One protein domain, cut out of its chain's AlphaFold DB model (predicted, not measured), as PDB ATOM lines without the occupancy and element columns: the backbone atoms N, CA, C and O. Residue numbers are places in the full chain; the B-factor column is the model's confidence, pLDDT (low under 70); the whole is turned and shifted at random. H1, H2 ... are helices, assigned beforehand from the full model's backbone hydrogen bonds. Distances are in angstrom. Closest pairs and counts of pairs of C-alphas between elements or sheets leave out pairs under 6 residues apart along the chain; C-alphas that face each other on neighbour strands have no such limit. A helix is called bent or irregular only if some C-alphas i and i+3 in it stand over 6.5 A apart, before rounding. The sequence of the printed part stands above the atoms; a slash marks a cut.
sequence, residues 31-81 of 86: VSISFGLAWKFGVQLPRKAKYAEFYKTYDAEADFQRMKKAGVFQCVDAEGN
ATOM      1  N   VAL A  31      53.046 -16.595  46.869       97.56
ATOM      2  CA  VAL A  31      51.993 -16.378  45.868       97.56
ATOM      3  C   VAL A  31      50.722 -15.816  46.506       97.56
ATOM      4  O   VAL A  31      50.113 -14.907  45.949       97.56
ATOM      5  N   SER A  32      50.322 -16.297  47.685       96.62
ATOM      6  CA  SER A  32      49.127 -15.774  48.356       96.62
ATOM      7  C   SER A  32      49.300 -14.311  48.778       96.62
ATOM      8  O   SER A  32      48.406 -13.491  48.557       96.62
ATOM      9  N   ILE A  33      50.474 -13.953  49.308       97.69
ATOM     10  CA  ILE A  33      50.799 -12.570  49.677       97.69
ATOM     11  C   ILE A  33      50.824 -11.676  48.437       97.69
ATOM     12  O   ILE A  33      50.228 -10.597  48.457       97.69
ATOM     13  N   SER A  34      51.475 -12.106  47.353       97.38
ATOM     14  CA  SER A  34      51.563 -11.296  46.135       97.38
ATOM     15  C   SER A  34      50.182 -11.014  45.543       97.38
ATOM     16  O   SER A  34      49.897  -9.870  45.189       97.38
ATOM     17  N   PHE A  35      49.288 -12.004  45.536       97.06
ATOM     18  CA  PHE A  35      47.915 -11.830  45.070       97.06
ATOM     19  C   PHE A  35      47.107 -10.888  45.973       97.06
ATOM     20  O   PHE A  35      46.386 -10.018  45.481       97.06
ATOM     21  N   GLY A  36      47.264 -11.006  47.295       96.50
ATOM     22  CA  GLY A  36      46.627 -10.103  48.256       96.50
ATOM     23  C   GLY A  36      47.058  -8.645  48.064       96.50
ATOM     24  O   GLY A  36      46.224  -7.736  48.073       96.50
ATOM     25  N   LEU A  37      48.350  -8.413  47.820       96.81
ATOM     26  CA  LEU A  37      48.872  -7.083  47.508       96.81
ATOM     27  C   LEU A  37      48.364  -6.588  46.150       96.81
ATOM     28  O   LEU A  37      47.885  -5.457  46.065       96.81
ATOM     29  N   ALA A  38      48.388  -7.432  45.116       96.81
ATOM     30  CA  ALA A  38      47.879  -7.088  43.792       96.81
ATOM     31  C   ALA A  38      46.410  -6.642  43.847       96.81
ATOM     32  O   ALA A  38      46.055  -5.621  43.260       96.81
ATOM     33  N   TRP A  39      45.565  -7.328  44.621       96.12
ATOM     34  CA  TRP A  39      44.168  -6.934  44.804       96.12
ATOM     35  C   TRP A  39      44.018  -5.611  45.567       96.12
ATOM     36  O   TRP A  39      43.246  -4.729  45.175       96.12
ATOM     37  N   LYS A  40      44.779  -5.436  46.653       94.06
ATOM     38  CA  LYS A  40      44.732  -4.218  47.468       94.06
ATOM     39  C   LYS A  40      45.125  -2.982  46.655       94.06
ATOM     40  O   LYS A  40      44.410  -1.979  46.688       94.06
ATOM     41  N   PHE A  41      46.229  -3.060  45.916       95.25
ATOM     42  CA  PHE A  41      46.735  -1.944  45.118       95.25
ATOM     43  C   PHE A  41      45.990  -1.769  43.795       95.25
ATOM     44  O   PHE A  41      45.696  -0.639  43.423       95.25
ATOM     45  N   GLY A  42      45.634  -2.855  43.111       93.50
ATOM     46  CA  GLY A  42      44.975  -2.795  41.807       93.50
ATOM     47  C   GLY A  42      43.485  -2.465  41.872       93.50
ATOM     48  O   GLY A  42      42.954  -1.865  40.941       93.50
ATOM     49  N   VAL A  43      42.795  -2.825  42.959       92.75
ATOM     50  CA  VAL A  43      41.332  -2.683  43.044       92.75
ATOM     51  C   VAL A  43      40.912  -1.825  44.225       92.75
ATOM     52  O   VAL A  43      40.167  -0.860  44.052       92.75
ATOM     53  N   GLN A  44      41.360  -2.147  45.436       94.38
ATOM     54  CA  GLN A  44      40.802  -1.513  46.633       94.38
ATOM     55  C   GLN A  44      41.178  -0.030  46.744       94.38
ATOM     56  O   GLN A  44      40.306   0.814  46.961       94.38
ATOM     57  N   LEU A  45      42.463   0.295  46.602       92.50
ATOM     58  CA  LEU A  45      42.957   1.669  46.681       92.50
ATOM     59  C   LEU A  45      42.409   2.586  45.576       92.50
ATOM     60  O   LEU A  45      41.881   3.638  45.935       92.50
ATOM     61  N   PRO A  46      42.435   2.222  44.278       94.12
ATOM     62  CA  PRO A  46      41.905   3.097  43.238       94.12
ATOM     63  C   PRO A  46      40.395   3.286  43.361       94.12
ATOM     64  O   PRO A  46      39.902   4.373  43.083       94.12
ATOM     65  N   ARG A  47      39.644   2.280  43.833       93.31
ATOM     66  CA  ARG A  47      38.216   2.466  44.137       93.31
ATOM     67  C   ARG A  47      38.030   3.522  45.219       93.31
ATOM     68  O   ARG A  47      37.298   4.475  44.994       93.31
ATOM     69  N   LYS A  48      38.728   3.398  46.353       93.50
ATOM     70  CA  LYS A  48      38.659   4.390  47.440       93.50
ATOM     71  C   LYS A  48      39.058   5.791  46.971       93.50
ATOM     72  O   LYS A  48      38.367   6.746  47.306       93.50
ATOM     73  N   ALA A  49      40.124   5.900  46.178       94.19
ATOM     74  CA  ALA A  49      40.576   7.167  45.615       94.19
ATOM     75  C   ALA A  49      39.513   7.795  44.702       94.19
ATOM     76  O   ALA A  49      39.169   8.950  44.908       94.19
ATOM     77  N   LYS A  50      38.911   7.019  43.789       93.50
ATOM     78  CA  LYS A  50      37.837   7.498  42.903       93.50
ATOM     79  C   LYS A  50      36.618   8.010  43.667       93.50
ATOM     80  O   LYS A  50      36.093   9.060  43.320       93.50
ATOM     81  N   TYR A  51      36.181   7.305  44.715       91.50
ATOM     82  CA  TYR A  51      35.089   7.799  45.562       91.50
ATOM     83  C   TYR A  51      35.479   9.098  46.271       91.50
ATOM     84  O   TYR A  51      34.705  10.050  46.274       91.50
ATOM     85  N   ALA A  52      36.684   9.163  46.839       94.06
ATOM     86  CA  ALA A  52      37.161  10.375  47.494       94.06
ATOM     87  C   ALA A  52      37.275  11.553  46.513       94.06
ATOM     88  O   ALA A  52      36.914  12.667  46.861       94.06
ATOM     89  N   GLU A  53      37.759  11.323  45.294       93.00
ATOM     90  CA  GLU A  53      37.845  12.336  44.240       93.00
ATOM     91  C   GLU A  53      36.472  12.822  43.793       93.00
ATOM     92  O   GLU A  53      36.280  14.029  43.690       93.00
ATOM     93  N   PHE A  54      35.511  11.914  43.613       91.06
ATOM     94  CA  PHE A  54      34.139  12.274  43.271       91.06
ATOM     95  C   PHE A  54      33.543  13.227  44.312       91.06
ATOM     96  O   PHE A  54      33.100  14.316  43.966       91.06
ATOM     97  N   TYR A  55      33.613  12.871  45.598       91.38
ATOM     98  CA  TYR A  55      33.017  13.679  46.665       91.38
ATOM     99  C   TYR A  55      33.777  14.969  47.002       91.38
ATOM    100  O   TYR A  55      33.219  15.823  47.683       91.38
ATOM    101  N   LYS A  56      35.018  15.162  46.533       92.25
ATOM    102  CA  LYS A  56      35.751  16.426  46.752       92.25
ATOM    103  C   LYS A  56      35.103  17.616  46.051       92.25
ATOM    104  O   LYS A  56      35.184  18.726  46.563       92.25
ATOM    105  N   THR A  57      34.520  17.398  44.878       90.25
ATOM    106  CA  THR A  57      33.931  18.458  44.045       90.25
ATOM    107  C   THR A  57      32.454  18.215  43.759       90.25
ATOM    108  O   THR A  57      31.892  18.854  42.874       90.25
ATOM    109  N   TYR A  58      31.834  17.258  44.451       90.75
ATOM    110  CA  TYR A  58      30.432  16.928  44.248       90.75
ATOM    111  C   TYR A  58      29.534  17.968  44.920       90.75
ATOM    112  O   TYR A  58      29.557  18.119  46.141       90.75
ATOM    113  N   ASP A  59      28.725  18.646  44.110       91.69
ATOM    114  CA  ASP A  59      27.630  19.498  44.561       91.69
ATOM    115  C   ASP A  59      26.302  18.770  44.319       91.69
ATOM    116  O   ASP A  59      25.903  18.521  43.177       91.69
ATOM    117  N   ALA A  60      25.635  18.409  45.416       88.81
ATOM    118  CA  ALA A  60      24.391  17.654  45.381       88.81
ATOM    119  C   ALA A  60      23.238  18.449  44.753       88.81
ATOM    120  O   ALA A  60      22.392  17.851  44.091       88.81
ATOM    121  N   GLU A  61      23.211  19.773  44.924       88.31
ATOM    122  CA  GLU A  61      22.138  20.605  44.380       88.31
ATOM    123  C   GLU A  61      22.282  20.731  42.862       88.31
ATOM    124  O   GLU A  61      21.314  20.570  42.124       88.31
ATOM    125  N   ALA A  62      23.506  20.926  42.364       89.38
ATOM    126  CA  ALA A  62      23.764  20.972  40.928       89.38
ATOM    127  C   ALA A  62      23.399  19.650  40.225       89.38
ATOM    128  O   ALA A  62      22.793  19.670  39.146       89.38
ATOM    129  N   ASP A  63      23.730  18.505  40.831       89.12
ATOM    130  CA  ASP A  63      23.383  17.195  40.274       89.12
ATOM    131  C   ASP A  63      21.873  16.921  40.369       89.12
ATOM    132  O   ASP A  63      21.266  16.441  39.409       89.12
ATOM    133  N   PHE A  64      21.224  17.342  41.460       86.69
ATOM    134  CA  PHE A  64      19.768  17.303  41.589       86.69
ATOM    135  C   PHE A  64      19.077  18.128  40.500       86.69
ATOM    136  O   PHE A  64      18.198  17.617  39.811       86.69
ATOM    137  N   GLN A  65      19.507  19.369  40.260       88.06
ATOM    138  CA  GLN A  65      18.948  20.215  39.202       88.06
ATOM    139  C   GLN A  65      19.163  19.603  37.809       88.06
ATOM    140  O   GLN A  65      18.294  19.717  36.941       88.06
ATOM    141  N   ARG A  66      20.289  18.914  37.579       88.12
ATOM    142  CA  ARG A  66      20.535  18.158  36.342       88.12
ATOM    143  C   ARG A  66      19.559  16.988  36.187       88.12
ATOM    144  O   ARG A  66      18.988  16.827  35.111       88.12
ATOM    145  N   MET A  67      19.362  16.186  37.234       86.50
ATOM    146  CA  MET A  67      18.456  15.029  37.216       86.50
ATOM    147  C   MET A  67      16.982  15.440  37.127       86.50
ATOM    148  O   MET A  67      16.211  14.819  36.398       86.50
ATOM    149  N   LYS A  68      16.617  16.534  37.797       85.50
ATOM    150  CA  LYS A  68      15.301  17.169  37.724       85.50
ATOM    151  C   LYS A  68      14.991  17.612  36.295       85.50
ATOM    152  O   LYS A  68      13.956  17.241  35.758       85.50
ATOM    153  N   LYS A  69      15.916  18.319  35.634       83.44
ATOM    154  CA  LYS A  69      15.769  18.696  34.213       83.44
ATOM    155  C   LYS A  69      15.658  17.491  33.279       83.44
ATOM    156  O   LYS A  69      15.027  17.598  32.235       83.44
ATOM    157  N   ALA A  70      16.269  16.365  33.640       85.31
ATOM    158  CA  ALA A  70      16.163  15.118  32.891       85.31
ATOM    159  C   ALA A  70      14.848  14.352  33.148       85.31
ATOM    160  O   ALA A  70      14.628  13.329  32.506       85.31
ATOM    161  N   GLY A  71      13.983  14.821  34.059       82.00
ATOM    162  CA  GLY A  71      12.673  14.217  34.331       82.00
ATOM    163  C   GLY A  71      12.746  12.836  34.989       82.00
ATOM    164  O   GLY A  71      11.850  12.021  34.802       82.00
ATOM    165  N   VAL A  72      13.827  12.540  35.721       84.25
ATOM    166  CA  VAL A  72      14.039  11.220  36.354       84.25
ATOM    167  C   VAL A  72      13.213  11.062  37.636       84.25
ATOM    168  O   VAL A  72      12.913   9.943  38.053       84.25
ATOM    169  N   PHE A  73      12.850  12.170  38.284       83.56
ATOM    170  CA  PHE A  73      12.121  12.143  39.546       83.56
ATOM    171  C   PHE A  73      10.614  12.044  39.316       83.56
ATOM    172  O   PHE A  73      10.037  12.829  38.578       83.56
ATOM    173  N   GLN A  74       9.969  11.106  40.011       80.50
ATOM    174  CA  GLN A  74       8.506  11.012  40.048       80.50
ATOM    175  C   GLN A  74       7.889  12.053  40.985       80.50
ATOM    176  O   GLN A  74       6.768  12.480  40.761       80.50
ATOM    177  N   CYS A  75       8.621  12.470  42.025       80.06
ATOM    178  CA  CYS A  75       8.139  13.408  43.039       80.06
ATOM    179  C   CYS A  75       8.257  14.885  42.645       80.06
ATOM    180  O   CYS A  75       7.576  15.717  43.239       80.06
ATOM    181  N   VAL A  76       9.140  15.223  41.701       76.19
ATOM    182  CA  VAL A  76       9.427  16.610  41.319       76.19
ATOM    183  C   VAL A  76       9.580  16.695  39.809       76.19
ATOM    184  O   VAL A  76      10.487  16.084  39.241       76.19
ATOM    185  N   ASP A  77       8.741  17.508  39.181       70.50
ATOM    186  CA  ASP A  77       8.813  17.782  37.748       70.50
ATOM    187  C   ASP A  77      10.020  18.651  37.378       70.50
ATOM    188  O   ASP A  77      10.600  19.356  38.211       70.50
ATOM    189  N   ALA A  78      10.366  18.679  36.085       71.00
ATOM    190  CA  ALA A  78      11.450  19.503  35.543       71.00
ATOM    191  C   ALA A  78      11.329  21.000  35.906       71.00
ATOM    192  O   ALA A  78      12.338  21.705  35.989       71.00
ATOM    193  N   GLU A  79      10.116  21.469  36.206       69.81
ATOM    194  CA  GLU A  79       9.805  22.846  36.596       69.81
ATOM    195  C   GLU A  79       9.887  23.083  38.117       69.81
ATOM    196  O   GLU A  79      10.140  24.202  38.557       69.81
ATOM    197  N   GLY A  80       9.851  22.034  38.947       69.25
ATOM    198  CA  GLY A  80       9.948  22.135  40.415       69.25
ATOM    199  C   GLY A  80       8.628  22.029  41.153       69.25
ATOM    200  O   GLY A  80       8.603  22.247  42.361       69.25
ATOM    201  N   ASN A  81       7.565  21.675  40.440       74.19
ATOM    202  CA  ASN A  81       6.287  21.352  41.043       74.19
ATOM    203  C   ASN A  81       6.382  19.970  41.697       74.19
ATOM    204  O   ASN A  81       7.012  19.058  41.156       74.19
TER     205      ASN A  81
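Overview. This is residues 31 to 81 of the 86 residues of the protein "COX6C domain-containing protein" of Octopus bimaculoides (UniProt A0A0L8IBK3). A long helix, H1, is bent but runs nearly straight and sticks out from a small head, which is made by the later part of the short helix H2 and the stretch of residues 70 to 81 with no named element. H1 and H2 form no bundle: H2 follows H1 after a tight link, turned aside from it. The printed part has 51 residues, with two named helices in the order H1, H2 and no named strand; the class is all helix. It is extended, with a radius of gyration of the C-alphas of 18.9 A, and spans 59 by 21 by 12 A, a rod in outline.

Along the chain. H1, residues 31 to 56, was assigned as one helix by its hydrogen bonds, but it is bent: C-alphas 42 and 45 are 6.9 A apart. Its arm H1a, residues 31 to 42, begins at C-alpha 31 at (51.993, -16.378, 45.868) and is 15.8 A long from first to last C-alpha. Its arm H1b, residues 45 to 56, is 16.4 A long and ends at C-alpha 56 at (35.751, 16.426, 46.752). H2, residues 60 to 69, is 14.1 A long and ends at C-alpha 69 at (15.769, 18.696, 34.213).

Arrangement. The lines of H1a and H1b stand at a shallow tilt of 17 degrees. H1a and H2 are apart, and so are H1b and H2, with no C-alpha of either arm within 8 A of H2. In H1a, H1b and H2 every O i to N i+4 pair is within hydrogen-bond range.

Size, cuts and confidence. The C-alphas of Val 31 and Asn 81 are the two farthest apart, at 59.5 A. Residues 31 to 63, of which 31 to 56 belong to H1 and 60 to 63 to H2, stand free. The printed part has no cut, and the link from H1 to H2, 3 residues, is tight. The mean pLDDT of the printed part is 88.8; residues 79 to 80 are under 70.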